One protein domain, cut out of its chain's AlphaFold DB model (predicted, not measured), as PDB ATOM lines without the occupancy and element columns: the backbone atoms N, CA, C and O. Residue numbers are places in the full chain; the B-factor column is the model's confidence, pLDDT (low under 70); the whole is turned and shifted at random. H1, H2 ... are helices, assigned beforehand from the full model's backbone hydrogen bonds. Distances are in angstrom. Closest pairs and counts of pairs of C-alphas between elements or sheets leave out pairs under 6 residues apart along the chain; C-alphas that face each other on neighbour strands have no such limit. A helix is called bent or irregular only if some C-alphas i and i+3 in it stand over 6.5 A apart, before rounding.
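AT A GLANCE: This is residues 75 to 127 of the 127 residues of an uncharacterized protein of Sulfurisphaera tokodaii (strain DSM 16993 / JCM 10545 / NBRC 100140 / 7) (UniProt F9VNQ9). Four helices, H1 to H4, follow one another in a loose, open arc about the first printed residues, 75 to 78, and are not packed into a bundle. H1 lies toward one end of the long axis, H2 and the short H3 are steps along the arc, and H4 leads toward the other end, where residues 122 to 127 stick out. The printed part has 53 residues, with four named helices in the order H1, H2, H3, H4 and no named strand; the class is all helix. The whole is only just loose, close to compact, with a radius of gyration of the C-alphas of 12.4 A, and its outline is elongated, spanning 40 by 21 by 14 A.

IN THESE COORDINATES: Start at C-alpha 75, at (-73.265, -16.032, 31.640), and pass through residues 75 to 83, which come before the first named helix. Find C-alpha 84 at (-69.106, -19.681, 30.628); from there H1 runs over residues 84 to 92, 11.1 A from first to last C-alpha. Next comes H2, residues 96 to 105, 14.9 A long; it is irregular, with C-alphas 101 and 104 standing 7.1 A apart. H3 follows as the four residues 108 to 111, 5.1 A long. H4, the longest helix with 11 residues, covers residues 115 to 125 and measures 15.4 A; its last C-alpha is at (-90.692, -4.403, 37.342).

HOW THE PARTS SIT: Go first from H1 to H2, and you will find that they are apart, though a tight link of three residues joins them. H2 and H3 are apart too, with a tight link of two residues between them. At H3 and H4, look for the C-alphas of Val 111 and Phe 117: they are the closest of the two helices, 6.4 A apart, and the helices are close but not clearly touching. Their centres are 12.8 A apart, and a tight link of three residues joins them. H1 is apart from both H3 and H4, and H2 is apart from H4. In the backbone of H1 and H4 every O i to N i+4 pair is within hydrogen-bond range; in H2 2 of 6 are, beside 4 of 7 O i to N i+3 pairs, and H3 is too short for an O i to N i+4 pair.

THE WHOLE: Look at Thr 90 and Pro 127 for the two C-alphas farthest apart, at 41.4 A. The C-alphas of Ile 75 and Pro 127, the first and last printed, are 27.0 A apart. Residues 122 to 127, of which 122 to 125 belong to H4, stand free. The printed part has no cut, no link between its helices is long, and residue 127 is the chain's last. The mean pLDDT of the printed part is 90.1, and residue 127 is the one printed residue under 70 in this model.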
ATOM      1  N   ILE A  75     -73.751 -17.419  31.745       94.12
ATOM      2  CA  ILE A  75     -73.265 -16.032  31.640       94.12
ATOM      3  C   ILE A  75     -73.623 -15.189  32.873       94.12
ATOM      4  O   ILE A  75     -72.956 -14.204  33.165       94.12
ATOM      5  N   LEU A  76     -74.657 -15.572  33.631       93.56
ATOM      6  CA  LEU A  76     -74.986 -14.925  34.901       93.56
ATOM      7  C   LEU A  76     -73.962 -15.240  36.002       93.56
ATOM      8  O   LEU A  76     -73.773 -14.432  36.905       93.56
ATOM      9  N   LEU A  77     -73.300 -16.398  35.937       93.38
ATOM     10  CA  LEU A  77     -72.261 -16.789  36.890       93.38
ATOM     11  C   LEU A  77     -70.900 -16.211  36.490       93.38
ATOM     12  O   LEU A  77     -70.182 -15.684  37.337       93.38
ATOM     13  N   LEU A  78     -70.559 -16.278  35.198       93.94
ATOM     14  CA  LEU A  78     -69.276 -15.820  34.657       93.94
ATOM     15  C   LEU A  78     -69.475 -14.874  33.456       93.94
ATOM     16  O   LEU A  78     -69.220 -15.255  32.315       93.94
ATOM     17  N   PRO A  79     -69.915 -13.624  33.687       91.69
ATOM     18  CA  PRO A  79     -70.269 -12.676  32.622       91.69
ATOM     19  C   PRO A  79     -69.095 -12.218  31.749       91.69
ATOM     20  O   PRO A  79     -69.312 -11.674  30.670       91.69
ATOM     21  N   GLN A  80     -67.862 -12.394  32.223       90.88
ATOM     22  CA  GLN A  80     -66.639 -12.059  31.493       90.88
ATOM     23  C   GLN A  80     -66.143 -13.175  30.561       90.88
ATOM     24  O   GLN A  80     -65.265 -12.924  29.741       90.88
ATOM     25  N   GLU A  81     -66.667 -14.394  30.697       92.38
ATOM     26  CA  GLU A  81     -66.202 -15.538  29.917       92.38
ATOM     27  C   GLU A  81     -66.943 -15.624  28.583       92.38
ATOM     28  O   GLU A  81     -68.171 -15.561  28.525       92.38
ATOM     29  N   ASN A  82     -66.200 -15.839  27.495       87.12
ATOM     30  CA  ASN A  82     -66.792 -16.029  26.166       87.12
ATOM     31  C   ASN A  82     -67.627 -17.317  26.090       87.12
ATOM     32  O   ASN A  82     -68.628 -17.369  25.374       87.12
ATOM     33  N   ASN A  83     -67.213 -18.347  26.835       91.69
ATOM     34  CA  ASN A  83     -67.904 -19.627  26.960       91.69
ATOM     35  C   ASN A  83     -67.997 -20.033  28.446       91.69
ATOM     36  O   ASN A  83     -67.200 -20.844  28.926       91.69
ATOM     37  N   PRO A  84     -68.958 -19.456  29.191       92.44
ATOM     38  CA  PRO A  84     -69.106 -19.681  30.628       92.44
ATOM     39  C   PRO A  84     -69.328 -21.153  30.987       92.44
ATOM     40  O   PRO A  84     -68.788 -21.642  31.976       92.44
ATOM     41  N   LEU A  85     -70.113 -21.872  30.178       91.88
ATOM     42  CA  LEU A  85     -70.469 -23.264  30.444       91.88
ATOM     43  C   LEU A  85     -69.245 -24.182  30.368       91.88
ATOM     44  O   LEU A  85     -69.028 -24.991  31.274       91.88
ATOM     45  N   ASP A  86     -68.439 -24.059  29.313       93.12
ATOM     46  CA  ASP A  86     -67.252 -24.900  29.156       93.12
ATOM     47  C   ASP A  86     -66.160 -24.521  30.155       93.12
ATOM     48  O   ASP A  86     -65.490 -25.414  30.684       93.12
ATOM     49  N   TYR A  87     -66.029 -23.232  30.495       95.06
ATOM     50  CA  TYR A  87     -65.139 -22.801  31.571       95.06
ATOM     51  C   TYR A  87     -65.504 -23.498  32.889       95.06
ATOM     52  O   TYR A  87     -64.652 -24.151  33.497       95.06
ATOM     53  N   LEU A  88     -66.775 -23.419  33.296       94.38
ATOM     54  CA  LEU A  88     -67.271 -24.000  34.546       94.38
ATOM     55  C   LEU A  88     -67.113 -25.527  34.581       94.38
ATOM     56  O   LEU A  88     -66.740 -26.097  35.606       94.38
ATOM     57  N   ARG A  89     -67.364 -26.215  33.463       94.25
ATOM     58  CA  ARG A  89     -67.167 -27.672  33.368       94.25
ATOM     59  C   ARG A  89     -65.707 -28.071  33.521       94.25
ATOM     60  O   ARG A  89     -65.412 -29.033  34.225       94.25
ATOM     61  N   THR A  90     -64.813 -27.327  32.875       95.06
ATOM     62  CA  THR A  90     -63.379 -27.633  32.842       95.06
ATOM     63  C   THR A  90     -62.713 -27.378  34.190       95.06
ATOM     64  O   THR A  90     -61.929 -28.203  34.651       95.06
ATOM     65  N   HIS A  91     -63.044 -26.262  34.844       94.25
ATOM     66  CA  HIS A  91     -62.339 -25.817  36.049       94.25
ATOM     67  C   HIS A  91     -63.052 -26.200  37.347       94.25
ATOM     68  O   HIS A  91     -62.402 -26.406  38.368       94.25
ATOM     69  N   GLU A  92     -64.379 -26.321  37.319       92.31
ATOM     70  CA  GLU A  92     -65.193 -26.437  38.534       92.31
ATOM     71  C   GLU A  92     -66.095 -27.675  38.547       92.31
ATOM     72  O   GLU A  92     -66.923 -27.813  39.447       92.31
ATOM     73  N   ARG A  93     -65.948 -28.574  37.557       91.88
ATOM     74  CA  ARG A  93     -66.777 -29.785  37.380       91.88
ATOM     75  C   ARG A  93     -68.277 -29.486  37.430       91.88
ATOM     76  O   ARG A  93     -69.058 -30.268  37.959       91.88
ATOM     77  N   TYR A  94     -68.658 -28.329  36.902       93.31
ATOM     78  CA  TYR A  94     -70.026 -27.840  36.965       93.31
ATOM     79  C   TYR A  94     -71.012 -28.748  36.228       93.31
ATOM     80  O   TYR A  94     -70.825 -29.078  35.050       93.31
ATOM     81  N   GLU A  95     -72.121 -29.045  36.897       91.62
ATOM     82  CA  GLU A  95     -73.315 -29.623  36.295       91.62
ATOM     83  C   GLU A  95     -74.437 -28.580  36.230       91.62
ATOM     84  O   GLU A  95     -74.556 -27.712  37.088       91.62
ATOM     85  N   LYS A  96     -75.329 -28.665  35.233       85.38
ATOM     86  CA  LYS A  96     -76.424 -27.680  35.079       85.38
ATOM     87  C   LYS A  96     -77.390 -27.672  36.278       85.38
ATOM     88  O   LYS A  96     -78.033 -26.662  36.555       85.38
ATOM     89  N   SER A  97     -77.465 -28.783  37.006       88.69
ATOM     90  CA  SER A  97     -78.158 -28.937  38.293       88.69
ATOM     91  C   SER A  97     -77.582 -28.055  39.409       88.69
ATOM     92  O   SER A  97     -78.295 -27.778  40.373       88.69
ATOM     93  N   ASP A  98     -76.341 -27.578  39.285       89.50
ATOM     94  CA  ASP A  98     -75.700 -26.702  40.269       89.50
ATOM     95  C   ASP A  98     -76.159 -25.248  40.168       89.50
ATOM     96  O   ASP A  98     -75.982 -24.490  41.125       89.50
ATOM     97  N   LEU A  99     -76.750 -24.841  39.036       88.19
ATOM     98  CA  LEU A  99     -77.141 -23.453  38.783       88.19
ATOM     99  C   LEU A  99     -77.930 -22.838  39.952       88.19
ATOM    100  O   LEU A  99     -77.516 -21.775  40.416       88.19
ATOM    101  N   PRO A 100     -78.978 -23.482  40.518       88.12
ATOM    102  CA  PRO A 100     -79.739 -22.909  41.628       88.12
ATOM    103  C   PRO A 100     -78.899 -22.673  42.886       88.12
ATOM    104  O   PRO A 100     -79.095 -21.681  43.581       88.12
ATOM    105  N   ARG A 101     -77.935 -23.558  43.169       90.44
ATOM    106  CA  ARG A 101     -77.048 -23.445  44.338       90.44
ATOM    107  C   ARG A 101     -76.025 -22.324  44.177       90.44
ATOM    108  O   ARG A 101     -75.530 -21.806  45.168       90.44
ATOM    109  N   ARG A 102     -75.711 -21.957  42.935       89.06
ATOM    110  CA  ARG A 102     -74.703 -20.950  42.588       89.06
ATOM    111  C   ARG A 102     -75.293 -19.557  42.355       89.06
ATOM    112  O   ARG A 102     -74.530 -18.622  42.141       89.06
ATOM    113  N   ILE A 103     -76.618 -19.387  42.447       85.75
ATOM    114  CA  ILE A 103     -77.291 -18.081  42.289       85.75
ATOM    115  C   ILE A 103     -76.740 -17.037  43.271       85.75
ATOM    116  O   ILE A 103     -76.579 -15.879  42.894       85.75
ATOM    117  N   SER A 104     -76.391 -17.436  44.500       86.44
ATOM    118  CA  SER A 104     -75.797 -16.538  45.505       86.44
ATOM    119  C   SER A 104     -74.461 -15.930  45.075       86.44
ATOM    120  O   SER A 104     -74.038 -14.927  45.641       86.44
ATOM    121  N   ASN A 105     -73.797 -16.526  44.084       87.50
ATOM    122  CA  ASN A 105     -72.479 -16.108  43.617       87.50
ATOM    123  C   ASN A 105     -72.568 -15.142  42.426       87.50
ATOM    124  O   ASN A 105     -71.540 -14.697  41.916       87.50
ATOM    125  N   ILE A 106     -73.782 -14.818  41.966       90.44
ATOM    126  CA  ILE A 106     -73.995 -13.864  40.881       90.44
ATOM    127  C   ILE A 106     -73.558 -12.474  41.348       90.44
ATOM    128  O   ILE A 106     -74.143 -11.878  42.251       90.44
ATOM    129  N   ASN A 107     -72.543 -11.926  40.683       90.44
ATOM    130  CA  ASN A 107     -72.119 -10.550  40.896       90.44
ATOM    131  C   ASN A 107     -73.051  -9.598  40.127       90.44
ATOM    132  O   ASN A 107     -72.927  -9.453  38.907       90.44
ATOM    133  N   LEU A 108     -73.967  -8.946  40.852       90.56
ATOM    134  CA  LEU A 108     -74.978  -8.040  40.293       90.56
ATOM    135  C   LEU A 108     -74.381  -6.863  39.510       90.56
ATOM    136  O   LEU A 108     -74.920  -6.509  38.461       90.56
ATOM    137  N   ASP A 109     -73.243  -6.316  39.941       90.38
ATOM    138  CA  ASP A 109     -72.585  -5.196  39.253       90.38
ATOM    139  C   ASP A 109     -72.083  -5.599  37.862       90.38
ATOM    140  O   ASP A 109     -72.131  -4.820  36.904       90.38
ATOM    141  N   LYS A 110     -71.610  -6.843  37.732       90.94
ATOM    142  CA  LYS A 110     -71.158  -7.390  36.452       90.94
ATOM    143  C   LYS A 110     -72.333  -7.783  35.563       90.94
ATOM    144  O   LYS A 110     -72.349  -7.411  34.388       90.94
ATOM    145  N   VAL A 111     -73.329  -8.497  36.098       93.25
ATOM    146  CA  VAL A 111     -74.477  -8.944  35.289       93.25
ATOM    147  C   VAL A 111     -75.436  -7.814  34.928       93.25
ATOM    148  O   VAL A 111     -76.120  -7.918  33.917       93.25
ATOM    149  N   GLY A 112     -75.434  -6.698  35.664       91.31
ATOM    150  CA  GLY A 112     -76.254  -5.514  35.379       91.31
ATOM    151  C   GLY A 112     -76.053  -4.929  33.974       91.31
ATOM    152  O   GLY A 112     -76.943  -4.274  33.428       91.31
ATOM    153  N   LYS A 113     -74.902  -5.202  33.353       89.56
ATOM    154  CA  LYS A 113     -74.573  -4.779  31.983       89.56
ATOM    155  C   LYS A 113     -75.090  -5.745  30.910       89.56
ATOM    156  O   LYS A 113     -75.112  -5.389  29.734       89.56
ATOM    157  N   LEU A 114     -75.493  -6.960  31.281       92.62
ATOM    158  CA  LEU A 114     -75.986  -7.958  30.337       92.62
ATOM    159  C   LEU A 114     -77.387  -7.583  29.853       92.62
ATOM    160  O   LEU A 114     -78.307  -7.394  30.647       92.62
ATOM    161  N   ARG A 115     -77.581  -7.579  28.530       91.31
ATOM    162  CA  ARG A 115     -78.888  -7.314  27.904       91.31
ATOM    163  C   ARG A 115     -79.982  -8.260  28.415       91.31
ATOM    164  O   ARG A 115     -81.112  -7.829  28.622       91.31
ATOM    165  N   SER A 116     -79.653  -9.537  28.628       91.94
ATOM    166  CA  SER A 116     -80.575 -10.536  29.182       91.94
ATOM    167  C   SER A 116     -81.014 -10.172  30.600       91.94
ATOM    168  O   SER A 116     -82.208 -10.174  30.882       91.94
ATOM    169  N   PHE A 117     -80.076  -9.778  31.465       93.31
ATOM    170  CA  PHE A 117     -80.367  -9.372  32.839       93.31
ATOM    171  C   PHE A 117     -81.187  -8.079  32.898       93.31
ATOM    172  O   PHE A 117     -82.199  -8.022  33.589       93.31
ATOM    173  N   GLN A 118     -80.832  -7.071  32.098       93.56
ATOM    174  CA  GLN A 118     -81.623  -5.842  31.969       93.56
ATOM    175  C   GLN A 118     -83.059  -6.138  31.519       93.56
ATOM    176  O   GLN A 118     -84.010  -5.538  32.020       93.56
ATOM    177  N   LYS A 119     -83.237  -7.104  30.608       93.25
ATOM    178  CA  LYS A 119     -84.559  -7.555  30.169       93.25
ATOM    179  C   LYS A 119     -85.325  -8.267  31.285       93.25
ATOM    180  O   LYS A 119     -86.510  -7.995  31.426       93.25
ATOM    181  N   ILE A 120     -84.672  -9.104  32.100       92.25
ATOM    182  CA  ILE A 120     -85.282  -9.711  33.300       92.25
ATOM    183  C   ILE A 120     -85.810  -8.618  34.228       92.25
ATOM    184  O   ILE A 120     -86.996  -8.605  34.543       92.25
ATOM    185  N   VAL A 121     -84.947  -7.674  34.612       92.31
ATOM    186  CA  VAL A 121     -85.302  -6.582  35.529       92.31
ATOM    187  C   VAL A 121     -86.466  -5.764  34.974       92.31
ATOM    188  O   VAL A 121     -87.405  -5.475  35.707       92.31
ATOM    189  N   ARG A 122     -86.451  -5.433  33.678       91.62
ATOM    190  CA  ARG A 122     -87.557  -4.712  33.037       91.62
ATOM    191  C   ARG A 122     -88.857  -5.512  33.073       91.62
ATOM    192  O   ARG A 122     -89.884  -4.956  33.417       91.62
ATOM    193  N   VAL A 123     -88.823  -6.795  32.716       89.62
ATOM    194  CA  VAL A 123     -90.028  -7.638  32.648       89.62
ATOM    195  C   VAL A 123     -90.657  -7.843  34.026       89.62
ATOM    196  O   VAL A 123     -91.882  -7.897  34.113       89.62
ATOM    197  N   LEU A 124     -89.839  -7.944  35.079       86.12
ATOM    198  CA  LEU A 124     -90.301  -8.152  36.453       86.12
ATOM    199  C   LEU A 124     -90.790  -6.872  37.150       86.12
ATOM    200  O   LEU A 124     -91.599  -6.977  38.064       86.12
ATOM    201  N   ASN A 125     -90.306  -5.693  36.745       83.62
ATOM    202  CA  ASN A 125     -90.692  -4.403  37.342       83.62
ATOM    203  C   ASN A 125     -91.729  -3.621  36.527       83.62
ATOM    204  O   ASN A 125     -92.129  -2.530  36.923       83.62
ATOM    205  N   ASP A 126     -92.106  -4.127  35.362       72.12
ATOM    206  CA  ASP A 126     -93.123  -3.512  34.527       72.12
ATOM    207  C   ASP A 126     -94.508  -3.932  35.075       72.12
ATOM    208  O   ASP A 126     -94.741  -5.139  35.219       72.12
ATOM    209  N   PRO A 127     -95.350  -2.963  35.493       57.94
ATOM    210  CA  PRO A 127     -96.573  -3.201  36.266       57.94
ATOM    211  C   PRO A 127     -97.658  -3.999  35.526       57.94
ATOM    212  O   PRO A 127     -97.553  -4.221  34.293       57.94
TER     213      PRO A 127